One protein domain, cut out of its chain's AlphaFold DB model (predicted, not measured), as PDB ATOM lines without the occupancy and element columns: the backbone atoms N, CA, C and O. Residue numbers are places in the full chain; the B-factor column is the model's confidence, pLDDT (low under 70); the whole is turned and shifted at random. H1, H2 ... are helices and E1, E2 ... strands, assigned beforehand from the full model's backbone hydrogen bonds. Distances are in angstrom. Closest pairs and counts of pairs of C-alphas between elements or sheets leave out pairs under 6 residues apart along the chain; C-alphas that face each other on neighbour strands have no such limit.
ATOM      1  N   ARG A   2       0.735  46.936  21.739       47.66
ATOM      2  CA  ARG A   2      -0.599  46.455  22.142       47.66
ATOM      3  C   ARG A   2      -1.634  47.335  21.448       47.66
ATOM      4  O   ARG A   2      -1.548  48.548  21.583       47.66
ATOM      5  N   GLN A   3      -2.563  46.732  20.713       58.28
ATOM      6  CA  GLN A   3      -3.777  47.419  20.283       58.28
ATOM      7  C   GLN A   3      -4.922  46.923  21.160       58.28
ATOM      8  O   GLN A   3      -5.075  45.721  21.389       58.28
ATOM      9  N   THR A   4      -5.675  47.865  21.709       45.91
ATOM     10  CA  THR A   4      -6.915  47.613  22.438       45.91
ATOM     11  C   THR A   4      -8.060  47.726  21.447       45.91
ATOM     12  O   THR A   4      -8.189  48.762  20.795       45.91
ATOM     13  N   SER A   5      -8.874  46.678  21.306       56.22
ATOM     14  CA  SER A   5     -10.157  46.832  20.617       56.22
ATOM     15  C   SER A   5     -11.142  47.572  21.533       56.22
ATOM     16  O   SER A   5     -10.970  47.581  22.756       56.22
ATOM     17  N   ASN A   6     -12.185  48.174  20.951       53.59
ATOM     18  CA  ASN A   6     -13.238  48.889  21.689       53.59
ATOM     19  C   ASN A   6     -13.987  48.021  22.723       53.59
ATOM     20  O   ASN A   6     -14.708  48.566  23.549       53.59
ATOM     21  N   GLU A   7     -13.794  46.699  22.722       55.62
ATOM     22  CA  GLU A   7     -14.398  45.762  23.680       55.62
ATOM     23  C   GLU A   7     -13.446  45.353  24.821       55.62
ATOM     24  O   GLU A   7     -13.666  44.360  25.510       55.62
ATOM     25  N   GLY A   8     -12.350  46.088  25.037       52.69
ATOM     26  CA  GLY A   8     -11.459  45.866  26.182       52.69
ATOM     27  C   GLY A   8     -10.545  44.640  26.071       52.69
ATOM     28  O   GLY A   8      -9.742  44.396  26.973       52.69
ATOM     29  N   SER A   9     -10.579  43.895  24.960       44.28
ATOM     30  CA  SER A   9      -9.604  42.831  24.715       44.28
ATOM     31  C   SER A   9      -8.314  43.418  24.125       44.28
ATOM     32  O   SER A   9      -8.301  44.099  23.096       44.28
ATOM     33  N   SER A  10      -7.193  43.195  24.818       44.53
ATOM     34  CA  SER A  10      -5.867  43.584  24.331       44.53
ATOM     35  C   SER A  10      -5.236  42.397  23.612       44.53
ATOM     36  O   SER A  10      -4.899  41.404  24.258       44.53
ATOM     37  N   HIS A  11      -5.028  42.498  22.301       51.91
ATOM     38  CA  HIS A  11      -4.241  41.514  21.562       51.91
ATOM     39  C   HIS A  11      -2.873  42.095  21.199       51.91
ATOM     40  O   HIS A  11      -2.716  43.265  20.832       51.91
ATOM     41  N   ARG A  12      -1.833  41.275  21.376       43.47
ATOM     42  CA  ARG A  12      -0.460  41.641  21.029       43.47
ATOM     43  C   ARG A  12      -0.324  41.518  19.516       43.47
ATOM     44  O   ARG A  12      -0.167  40.420  19.000       43.47
ATOM     45  N   VAL A  13      -0.383  42.651  18.825       65.69
ATOM     46  CA  VAL A  13      -0.141  42.708  17.385       65.69
ATOM     47  C   VAL A  13       1.370  42.714  17.168       65.69
ATOM     48  O   VAL A  13       2.087  43.614  17.632       65.69
ATOM     49  N   GLU A  14       1.864  41.667  16.511       53.09
ATOM     50  CA  GLU A  14       3.237  41.618  16.027       53.09
ATOM     51  C   GLU A  14       3.389  42.656  14.908       53.09
ATOM     52  O   GLU A  14       2.631  42.669  13.939       53.09
ATOM     53  N   LEU A  15       4.329  43.586  15.076       61.28
ATOM     54  CA  LEU A  15       4.546  44.652  14.103       61.28
ATOM     55  C   LEU A  15       5.182  44.049  12.850       61.28
ATOM     56  O   LEU A  15       6.205  43.368  12.944       61.28
ATOM     57  N   SER A  16       4.631  44.356  11.676       57.38
ATOM     58  CA  SER A  16       5.209  43.967  10.383       57.38
ATOM     59  C   SER A  16       6.683  44.377  10.276       57.38
ATOM     60  O   SER A  16       7.511  43.576   9.854       57.38
ATOM     61  N   THR A  17       7.037  45.561  10.781       55.00
ATOM     62  CA  THR A  17       8.421  46.056  10.880       55.00
ATOM     63  C   THR A  17       9.309  45.174  11.759       55.00
ATOM     64  O   THR A  17      10.473  44.965  11.440       55.00
ATOM     65  N   TYR A  18       8.769  44.616  12.846       55.44
ATOM     66  CA  TYR A  18       9.513  43.727  13.747       55.44
ATOM     67  C   TYR A  18       9.734  42.351  13.115       55.44
ATOM     68  O   TYR A  18      10.781  41.744  13.313       55.44
ATOM     69  N   ARG A  19       8.777  41.885  12.303       55.19
ATOM     70  CA  ARG A  19       8.896  40.648  11.524       55.19
ATOM     71  C   ARG A  19       9.942  40.774  10.412       55.19
ATOM     72  O   ARG A  19      10.741  39.864  10.237       55.19
ATOM     73  N   VAL A  20       9.980  41.918   9.722       55.03
ATOM     74  CA  VAL A  20      10.994  42.238   8.696       55.03
ATOM     75  C   VAL A  20      12.381  42.428   9.317       55.03
ATOM     76  O   VAL A  20      13.355  41.888   8.809       55.03
ATOM     77  N   ALA A  21      12.483  43.099  10.469       55.47
ATOM     78  CA  ALA A  21      13.749  43.238  11.200       55.47
ATOM     79  C   ALA A  21      14.318  41.896  11.700       55.47
ATOM     80  O   ALA A  21      15.498  41.807  12.039       55.47
ATOM     81  N   ARG A  22      13.482  40.851  11.754       56.25
ATOM     82  CA  ARG A  22      13.847  39.492  12.158       56.25
ATOM     83  C   ARG A  22      14.056  38.548  10.973       56.25
ATOM     84  O   ARG A  22      14.223  37.353  11.203       56.25
ATOM     85  N   ASP A  23      14.042  39.061   9.742       68.31
ATOM     86  CA  ASP A  23      14.274  38.272   8.535       68.31
ATOM     87  C   ASP A  23      15.723  37.745   8.503       68.31
ATOM     88  O   ASP A  23      16.675  38.534   8.394       68.31
ATOM     89  N   PRO A  24      15.927  36.416   8.582       70.19
ATOM     90  CA  PRO A  24      17.253  35.821   8.502       70.19
ATOM     91  C   PRO A  24      17.982  36.182   7.206       70.19
ATOM     92  O   PRO A  24      19.194  36.360   7.240       70.19
ATOM     93  N   GLN A  25      17.279  36.345   6.080       76.56
ATOM     94  CA  GLN A  25      17.908  36.646   4.790       76.56
ATOM     95  C   GLN A  25      18.526  38.049   4.775       76.56
ATOM     96  O   GLN A  25      19.661  38.222   4.327       76.56
ATOM     97  N   GLN A  26      17.837  39.043   5.344       77.44
ATOM     98  CA  GLN A  26      18.387  40.396   5.485       77.44
ATOM     99  C   GLN A  26      19.589  40.423   6.433       77.44
ATOM    100  O   GLN A  26      20.595  41.082   6.156       77.44
ATOM    101  N   LEU A  27      19.529  39.663   7.531       77.12
ATOM    102  CA  LEU A  27      20.656  39.535   8.453       77.12
ATOM    103  C   LEU A  27      21.885  38.937   7.753       77.12
ATOM    104  O   LEU A  27      22.989  39.457   7.926       77.12
ATOM    105  N   GLN A  28      21.692  37.893   6.947       79.94
ATOM    106  CA  GLN A  28      22.746  37.257   6.157       79.94
ATOM    107  C   GLN A  28      23.354  38.221   5.131       79.94
ATOM    108  O   GLN A  28      24.576  38.365   5.086       79.94
ATOM    109  N   ALA A  29      22.529  38.948   4.373       82.81
ATOM    110  CA  ALA A  29      23.005  39.949   3.419       82.81
ATOM    111  C   ALA A  29      23.849  41.037   4.107       82.81
ATOM    112  O   ALA A  29      24.936  41.372   3.640       82.81
ATOM    113  N   HIS A  30      23.406  41.531   5.266       81.38
ATOM    114  CA  HIS A  30      24.164  42.512   6.045       81.38
ATOM    115  C   HIS A  30      25.480  41.947   6.605       81.38
ATOM    116  O   HIS A  30      26.450  42.690   6.735       81.38
ATOM    117  N   ILE A  31      25.533  40.655   6.952       83.81
ATOM    118  CA  ILE A  31      26.773  39.986   7.379       83.81
ATOM    119  C   ILE A  31      27.770  39.918   6.214       83.81
ATOM    120  O   ILE A  31      28.929  40.287   6.392       83.81
ATOM    121  N   VAL A  32      27.323  39.501   5.025       84.25
ATOM    122  CA  VAL A  32      28.171  39.454   3.822       84.25
ATOM    123  C   VAL A  32      28.699  40.847   3.476       84.25
ATOM    124  O   VAL A  32      29.897  41.006   3.261       84.25
ATOM    125  N   GLN A  33      27.839  41.869   3.494       84.88
ATOM    126  CA  GLN A  33      28.241  43.252   3.215       84.88
ATOM    127  C   GLN A  33      29.281  43.786   4.206       84.88
ATOM    128  O   GLN A  33      30.243  44.435   3.796       84.88
ATOM    129  N   ALA A  34      29.141  43.476   5.497       83.81
ATOM    130  CA  ALA A  34      30.133  43.862   6.497       83.81
ATOM    131  C   ALA A  34      31.504  43.222   6.215       83.81
ATOM    132  O   ALA A  34      32.525  43.905   6.290       83.81
ATOM    133  N   ILE A  35      31.532  41.942   5.826       84.38
ATOM    134  CA  ILE A  35      32.777  41.243   5.473       84.38
ATOM    135  C   ILE A  35      33.412  41.834   4.211       84.38
ATOM    136  O   ILE A  35      34.610  42.102   4.209       84.38
ATOM    137  N   ILE A  36      32.620  42.095   3.163       83.56
ATOM    138  CA  ILE A  36      33.092  42.753   1.929       83.56
ATOM    139  C   ILE A  36      33.681  44.136   2.235       83.56
ATOM    140  O   ILE A  36      34.666  44.541   1.622       83.56
ATOM    141  N   SER A  37      33.129  44.830   3.232       86.50
ATOM    142  CA  SER A  37      33.618  46.131   3.702       86.50
ATOM    143  C   SER A  37      34.887  46.044   4.566       86.50
ATOM    144  O   SER A  37      35.345  47.060   5.083       86.50
ATOM    145  N   GLY A  38      35.459  44.849   4.750       82.88
ATOM    146  CA  GLY A  38      36.705  44.634   5.488       82.88
ATOM    147  C   GLY A  38      36.530  44.305   6.974       82.88
ATOM    148  O   GLY A  38      37.523  44.206   7.696       82.88
ATOM    149  N   VAL A  39      35.299  44.103   7.458       87.25
ATOM    150  CA  VAL A  39      35.061  43.705   8.852       87.25
ATOM    151  C   VAL A  39      35.352  42.213   9.016       87.25
ATOM    152  O   VAL A  39      34.787  41.367   8.326       87.25
ATOM    153  N   SER A  40      36.220  41.861   9.967       82.06
ATOM    154  CA  SER A  40      36.497  40.453  10.270       82.06
ATOM    155  C   SER A  40      35.253  39.734  10.812       82.06
ATOM    156  O   SER A  40      34.392  40.348  11.437       82.06
ATOM    157  N   ALA A  41      35.179  38.405  10.672       80.19
ATOM    158  CA  ALA A  41      34.066  37.622  11.225       80.19
ATOM    159  C   ALA A  41      33.876  37.819  12.747       80.19
ATOM    160  O   ALA A  41      32.748  37.769  13.230       80.19
ATOM    161  N   ARG A  42      34.969  38.080  13.482       80.50
ATOM    162  CA  ARG A  42      34.927  38.449  14.908       80.50
ATOM    163  C   ARG A  42      34.339  39.845  15.109       80.50
ATOM    164  O   ARG A  42      33.449  40.010  15.927       80.50
ATOM    165  N   GLY A  43      34.758  40.815  14.295       79.81
ATOM    166  CA  GLY A  43      34.197  42.167  14.316       79.81
ATOM    167  C   GLY A  43      32.697  42.191  13.998       79.81
ATOM    168  O   GLY A  43      31.952  42.947  14.605       79.81
ATOM    169  N   VAL A  44      32.218  41.320  13.104       80.75
ATOM    170  CA  VAL A  44      30.776  41.188  12.828       80.75
ATOM    171  C   VAL A  44      30.015  40.652  14.046       80.75
ATOM    172  O   VAL A  44      28.930  41.151  14.343       80.75
ATOM    173  N   GLU A  45      30.568  39.665  14.756       80.56
ATOM    174  CA  GLU A  45      29.996  39.165  16.015       80.56
ATOM    175  C   GLU A  45      29.978  40.256  17.094       80.56
ATOM    176  O   GLU A  45      28.949  40.452  17.736       80.56
ATOM    177  N   GLU A  46      31.056  41.033  17.232       79.50
ATOM    178  CA  GLU A  46      31.154  42.153  18.180       79.50
ATOM    179  C   GLU A  46      30.155  43.282  17.877       79.50
ATOM    180  O   GLU A  46      29.495  43.786  18.783       79.50
ATOM    181  N   ILE A  47      29.976  43.648  16.605       78.25
ATOM    182  CA  ILE A  47      29.039  44.706  16.191       78.25
ATOM    183  C   ILE A  47      27.577  44.254  16.341       78.25
ATOM    184  O   ILE A  47      26.685  45.077  16.560       78.25
ATOM    185  N   LYS A  48      27.300  42.948  16.233       72.81
ATOM    186  CA  LYS A  48      25.940  42.386  16.255       72.81
ATOM    187  C   LYS A  48      25.662  41.474  17.454       72.81
ATOM    188  O   LYS A  48      24.787  40.616  17.353       72.81
ATOM    189  N   GLN A  49      26.305  41.706  18.602       62.25
ATOM    190  CA  GLN A  49      26.151  40.901  19.831       62.25
ATOM    191  C   GLN A  49      24.689  40.647  20.250       62.25
ATOM    192  O   GLN A  49      24.363  39.573  20.751       62.25
ATOM    193  N   ASN A  50      23.784  41.600  19.998       64.12
ATOM    194  CA  ASN A  50      22.360  41.494  20.349       64.12
ATOM    195  C   ASN A  50      21.500  40.757  19.301       64.12
ATOM    196  O   ASN A  50      20.292  40.610  19.482       64.12
ATOM    197  N   SER A  51      22.090  40.311  18.187       64.25
ATOM    198  CA  SER A  51      21.392  39.594  17.114       64.25
ATOM    199  C   SER A  51      21.529  38.082  17.300       64.25
ATOM    200  O   SER A  51      22.612  37.512  17.171       64.25
ATOM    201  N   THR A  52      20.417  37.394  17.560       60.12
ATOM    202  CA  THR A  52      20.390  35.926  17.639       60.12
ATOM    203  C   THR A  52      20.878  35.296  16.330       60.12
ATOM    204  O   THR A  52      20.307  35.558  15.276       60.12
ATOM    205  N   GLY A  53      21.908  34.443  16.399       61.41
ATOM    206  CA  GLY A  53      22.440  33.689  15.252       61.41
ATOM    207  C   GLY A  53      23.788  34.175  14.706       61.41
ATOM    208  O   GLY A  53      24.405  33.454  13.920       61.41
ATOM    209  N   VAL A  54      24.289  35.328  15.164       66.69
ATOM    210  CA  VAL A  54      25.585  35.888  14.745       66.69
ATOM    211  C   VAL A  54      26.706  35.392  15.660       66.69
ATOM    212  O   VAL A  54      27.202  36.119  16.506       66.69
ATOM    213  N   LYS A  55      27.085  34.121  15.508       74.69
ATOM    214  CA  LYS A  55      28.337  33.588  16.078       74.69
ATOM    215  C   LYS A  55      29.414  33.558  14.998       74.69
ATOM    216  O   LYS A  55      29.081  33.260  13.847       74.69
ATOM    217  N   GLN A  56      30.688  33.766  15.338       77.31
ATOM    218  CA  GLN A  56      31.795  33.768  14.367       77.31
ATOM    219  C   GLN A  56      31.813  32.534  13.447       77.31
ATOM    220  O   GLN A  56      32.059  32.666  12.247       77.31
ATOM    221  N   SER A  57      31.496  31.342  13.957       77.50
ATOM    222  CA  SER A  57      31.430  30.117  13.145       77.50
ATOM    223  C   SER A  57      30.296  30.128  12.109       77.50
ATOM    224  O   SER A  57      30.491  29.662  10.986       77.50
ATOM    225  N   ASN A  58      29.135  30.698  12.443       80.62
ATOM    226  CA  ASN A  58      28.018  30.861  11.507       80.62
ATOM    227  C   ASN A  58      28.318  31.937  10.462       80.62
ATOM    228  O   ASN A  58      28.052  31.725   9.284       80.62
ATOM    229  N   VAL A  59      28.921  33.053  10.880       82.75
ATOM    230  CA  VAL A  59      29.373  34.132   9.985       82.75
ATOM    231  C   VAL A  59      30.402  33.608   8.978       82.75
ATOM    232  O   VAL A  59      30.288  33.868   7.783       82.75
ATOM    233  N   SER A  60      31.366  32.812   9.447       81.38
ATOM    234  CA  SER A  60      32.382  32.185   8.595       81.38
ATOM    235  C   SER A  60      31.766  31.222   7.576       81.38
ATOM    236  O   SER A  60      32.084  31.300   6.392       81.38
ATOM    237  N   ARG A  61      30.838  30.353   8.003       85.38
ATOM    238  CA  ARG A  61      30.143  29.425   7.097       85.38
ATOM    239  C   ARG A  61      29.334  30.168   6.034       85.38
ATOM    240  O   ARG A  61      29.431  29.840   4.858       85.38
ATOM    241  N   LEU A  62      28.605  31.205   6.441       86.00
ATOM    242  CA  LEU A  62      27.834  32.037   5.523       86.00
ATOM    243  C   LEU A  62      28.722  32.677   4.449       86.00
ATOM    244  O   LEU A  62      28.374  32.690   3.271       86.00
ATOM    245  N   TRP A  63      29.885  33.188   4.856       84.81
ATOM    246  CA  TRP A  63      30.857  33.756   3.930       84.81
ATOM    247  C   TRP A  63      31.413  32.712   2.960       84.81
ATOM    248  O   TRP A  63      31.525  32.996   1.772       84.81
ATOM    249  N   GLN A  64      31.721  31.503   3.435       88.19
ATOM    250  CA  GLN A  64      32.179  30.414   2.568       88.19
ATOM    251  C   GLN A  64      31.124  30.049   1.519       88.19
ATOM    252  O   GLN A  64      31.453  29.921   0.345       88.19
ATOM    253  N   GLU A  65      29.856  29.930   1.913       89.31
ATOM    254  CA  GLU A  65      28.761  29.611   0.991       89.31
ATOM    255  C   GLU A  65      28.534  30.722  -0.045       89.31
ATOM    256  O   GLU A  65      28.429  30.444  -1.241       89.31
ATOM    257  N   ALA A  66      28.484  31.983   0.396       86.62
ATOM    258  CA  ALA A  66      28.312  33.130  -0.494       86.62
ATOM    259  C   ALA A  66      29.514  33.310  -1.435       86.62
ATOM    260  O   ALA A  66      29.338  33.533  -2.632       86.62
ATOM    261  N   GLY A  67      30.731  33.161  -0.906       86.50
ATOM    262  CA  GLY A  67      31.974  33.252  -1.664       86.50
ATOM    263  C   GLY A  67      32.095  32.153  -2.717       86.50
ATOM    264  O   GLY A  67      32.414  32.454  -3.864       86.50
ATOM    265  N   SER A  68      31.779  30.899  -2.376       88.12
ATOM    266  CA  SER A  68      31.791  29.790  -3.341       88.12
ATOM    267  C   SER A  68      30.814  30.029  -4.490       88.12
ATOM    268  O   SER A  68      31.214  29.931  -5.647       88.12
ATOM    269  N   LYS A  69      29.578  30.449  -4.189       89.62
ATOM    270  CA  LYS A  69      28.586  30.802  -5.219       89.62
ATOM    271  C   LYS A  69      29.070  31.932  -6.123       89.62
ATOM    272  O   LYS A  69      28.892  31.863  -7.334       89.62
ATOM    273  N   PHE A  70      29.705  32.955  -5.553       87.31
ATOM    274  CA  PHE A  70      30.269  34.058  -6.330       87.31
ATOM    275  C   PHE A  70      31.378  33.582  -7.280       87.31
ATOM    276  O   PHE A  70      31.390  33.954  -8.450       87.31
ATOM    277  N   ILE A  71      32.289  32.724  -6.809       88.19
ATOM    278  CA  ILE A  71      33.359  32.159  -7.646       88.19
ATOM    279  C   ILE A  71      32.796  31.261  -8.752       88.19
ATOM    280  O   ILE A  71      33.283  31.312  -9.880       88.19
ATOM    281  N   GLU A  72      31.778  30.453  -8.454       90.50
ATOM    282  CA  GLU A  72      31.094  29.627  -9.453       90.50
ATOM    283  C   GLU A  72      30.434  30.484 -10.534       90.50
ATOM    284  O   GLU A  72      30.619  30.215 -11.718       90.50
ATOM    285  N   GLN A  73      29.736  31.554 -10.147       89.25
ATOM    286  CA  GLN A  73      29.144  32.504 -11.090       89.25
ATOM    287  C   GLN A  73      30.207  33.181 -11.956       89.25
ATOM    288  O   GLN A  73      30.054  33.252 -13.172       89.25
ATOM    289  N   LEU A  74      31.309  33.619 -11.345       88.56
ATOM    290  CA  LEU A  74      32.416  34.248 -12.057       88.56
ATOM    291  C   LEU A  74      33.005  33.312 -13.125       88.56
ATOM    292  O   LEU A  74      33.227  33.737 -14.255       88.56
ATOM    293  N   ARG A  75      33.215  32.032 -12.782       87.31
ATOM    294  CA  ARG A  75      33.754  31.008 -13.697       87.31
ATOM    295  C   ARG A  75      32.742  30.490 -14.715       87.31
ATOM    296  O   ARG A  75      33.154  29.932 -15.726       87.31
ATOM    297  N   GLY A  76      31.450  30.630 -14.437       87.31
ATOM    298  CA  GLY A  76      30.373  30.260 -15.351       87.31
ATOM    299  C   GLY A  76      30.136  31.274 -16.469       87.31
ATOM    300  O   GLY A  76      29.364  30.986 -17.381       87.31
ATOM    301  N   ASN A  77      30.776  32.446 -16.416       86.94
ATOM    302  CA  ASN A  77      30.632  33.457 -17.453       86.94
ATOM    303  C   ASN A  77      31.255  32.996 -18.773       86.94
ATOM    304  O   ASN A  77      32.429  32.622 -18.830       86.94
TER     305      ASN A  77
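AT A GLANCE: This is residues 2 to 77 of the 130 residues of the protein "Mutator family transposase" of Rhodopirellula rubra (UniProt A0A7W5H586). A small head of three crossed helices, H2, H3 and H4, sits at one end of a long thin arm, which is made of the short helix H1 and, at its far tip, a tiny two-strand hairpin of E1 and E2. H4 is the longest helix; its early part crosses H2 and meets H3, while residues 68 to 77, of which 68 to 76 belong to H4, stick out from the head as a second, shorter arm. The printed part has 76 residues with two named strands and then four named helices, E1, E2, H1, H2, H3, H4, and its class is mostly helix. E1 and E2 make one antiparallel sheet. The whole is extended, with a radius of gyration of the C-alphas of 18.3 A, and only just elongated, spanning 62 by 31 by 18 A.

IN THESE COORDINATES: Find C-alpha 2 at (-0.599, 46.455, 22.142), where E1 begins; it covers residues 2 to 4. E2 follows as residues 10 to 12 and H1 as residues 16 to 21. Look next at C-alpha 24, at (17.253, 35.821, 8.502), where H2 begins; it runs from residue 24 to 36 over 18.5 A. H3 is residues 41 to 47, 10.0 A long. H4 takes residues 56 to 76 over 30.0 A and ends at C-alpha 76, (30.373, 30.260, -15.351).

HOW THE PARTS SIT: Start at the hairpin of E1 and E2, whose directions stand at 151 degrees, antiparallel. N 11 and O 3 are within hydrogen-bond range at 3.3 A, and C-alphas 4 and 10 face each other at 4.6 A. H1 stands free, and it meets H2 only through their link. H2 touches H3 with residues 31 to 35 alone, at a steep tilt of 67 degrees, opposite ways; the closest C-alphas are those of Ile 31 and Val 44, 6.9 A. H4 touches H2 with residues 59 to 66 alone, about perpendicular at 77 degrees; look at the closest C-alphas, Val 32 and Trp 63, 6.3 A apart. H4 touches H3 with residues 56 to 60 alone, at a steep tilt of 56 degrees, opposite ways; the closest C-alphas, Ala 41 and Gln 56, are 5.5 A apart. H1 is apart from H3 and from H4. In H1, H2, H3 and H4 every O i to N i+4 pair is within hydrogen-bond range.

THE WHOLE: The two C-alphas farthest apart are those of Glu 7 and Arg 75, 62.7 A. The printed part has no cut and no long link; the link from H3 to H4, 8 residues, is short, and the others are tight. Read the B-factor column for pLDDT: the mean of the printed part is 73.1, and residues 2 to 23 and 49 to 54 of this model are under 70.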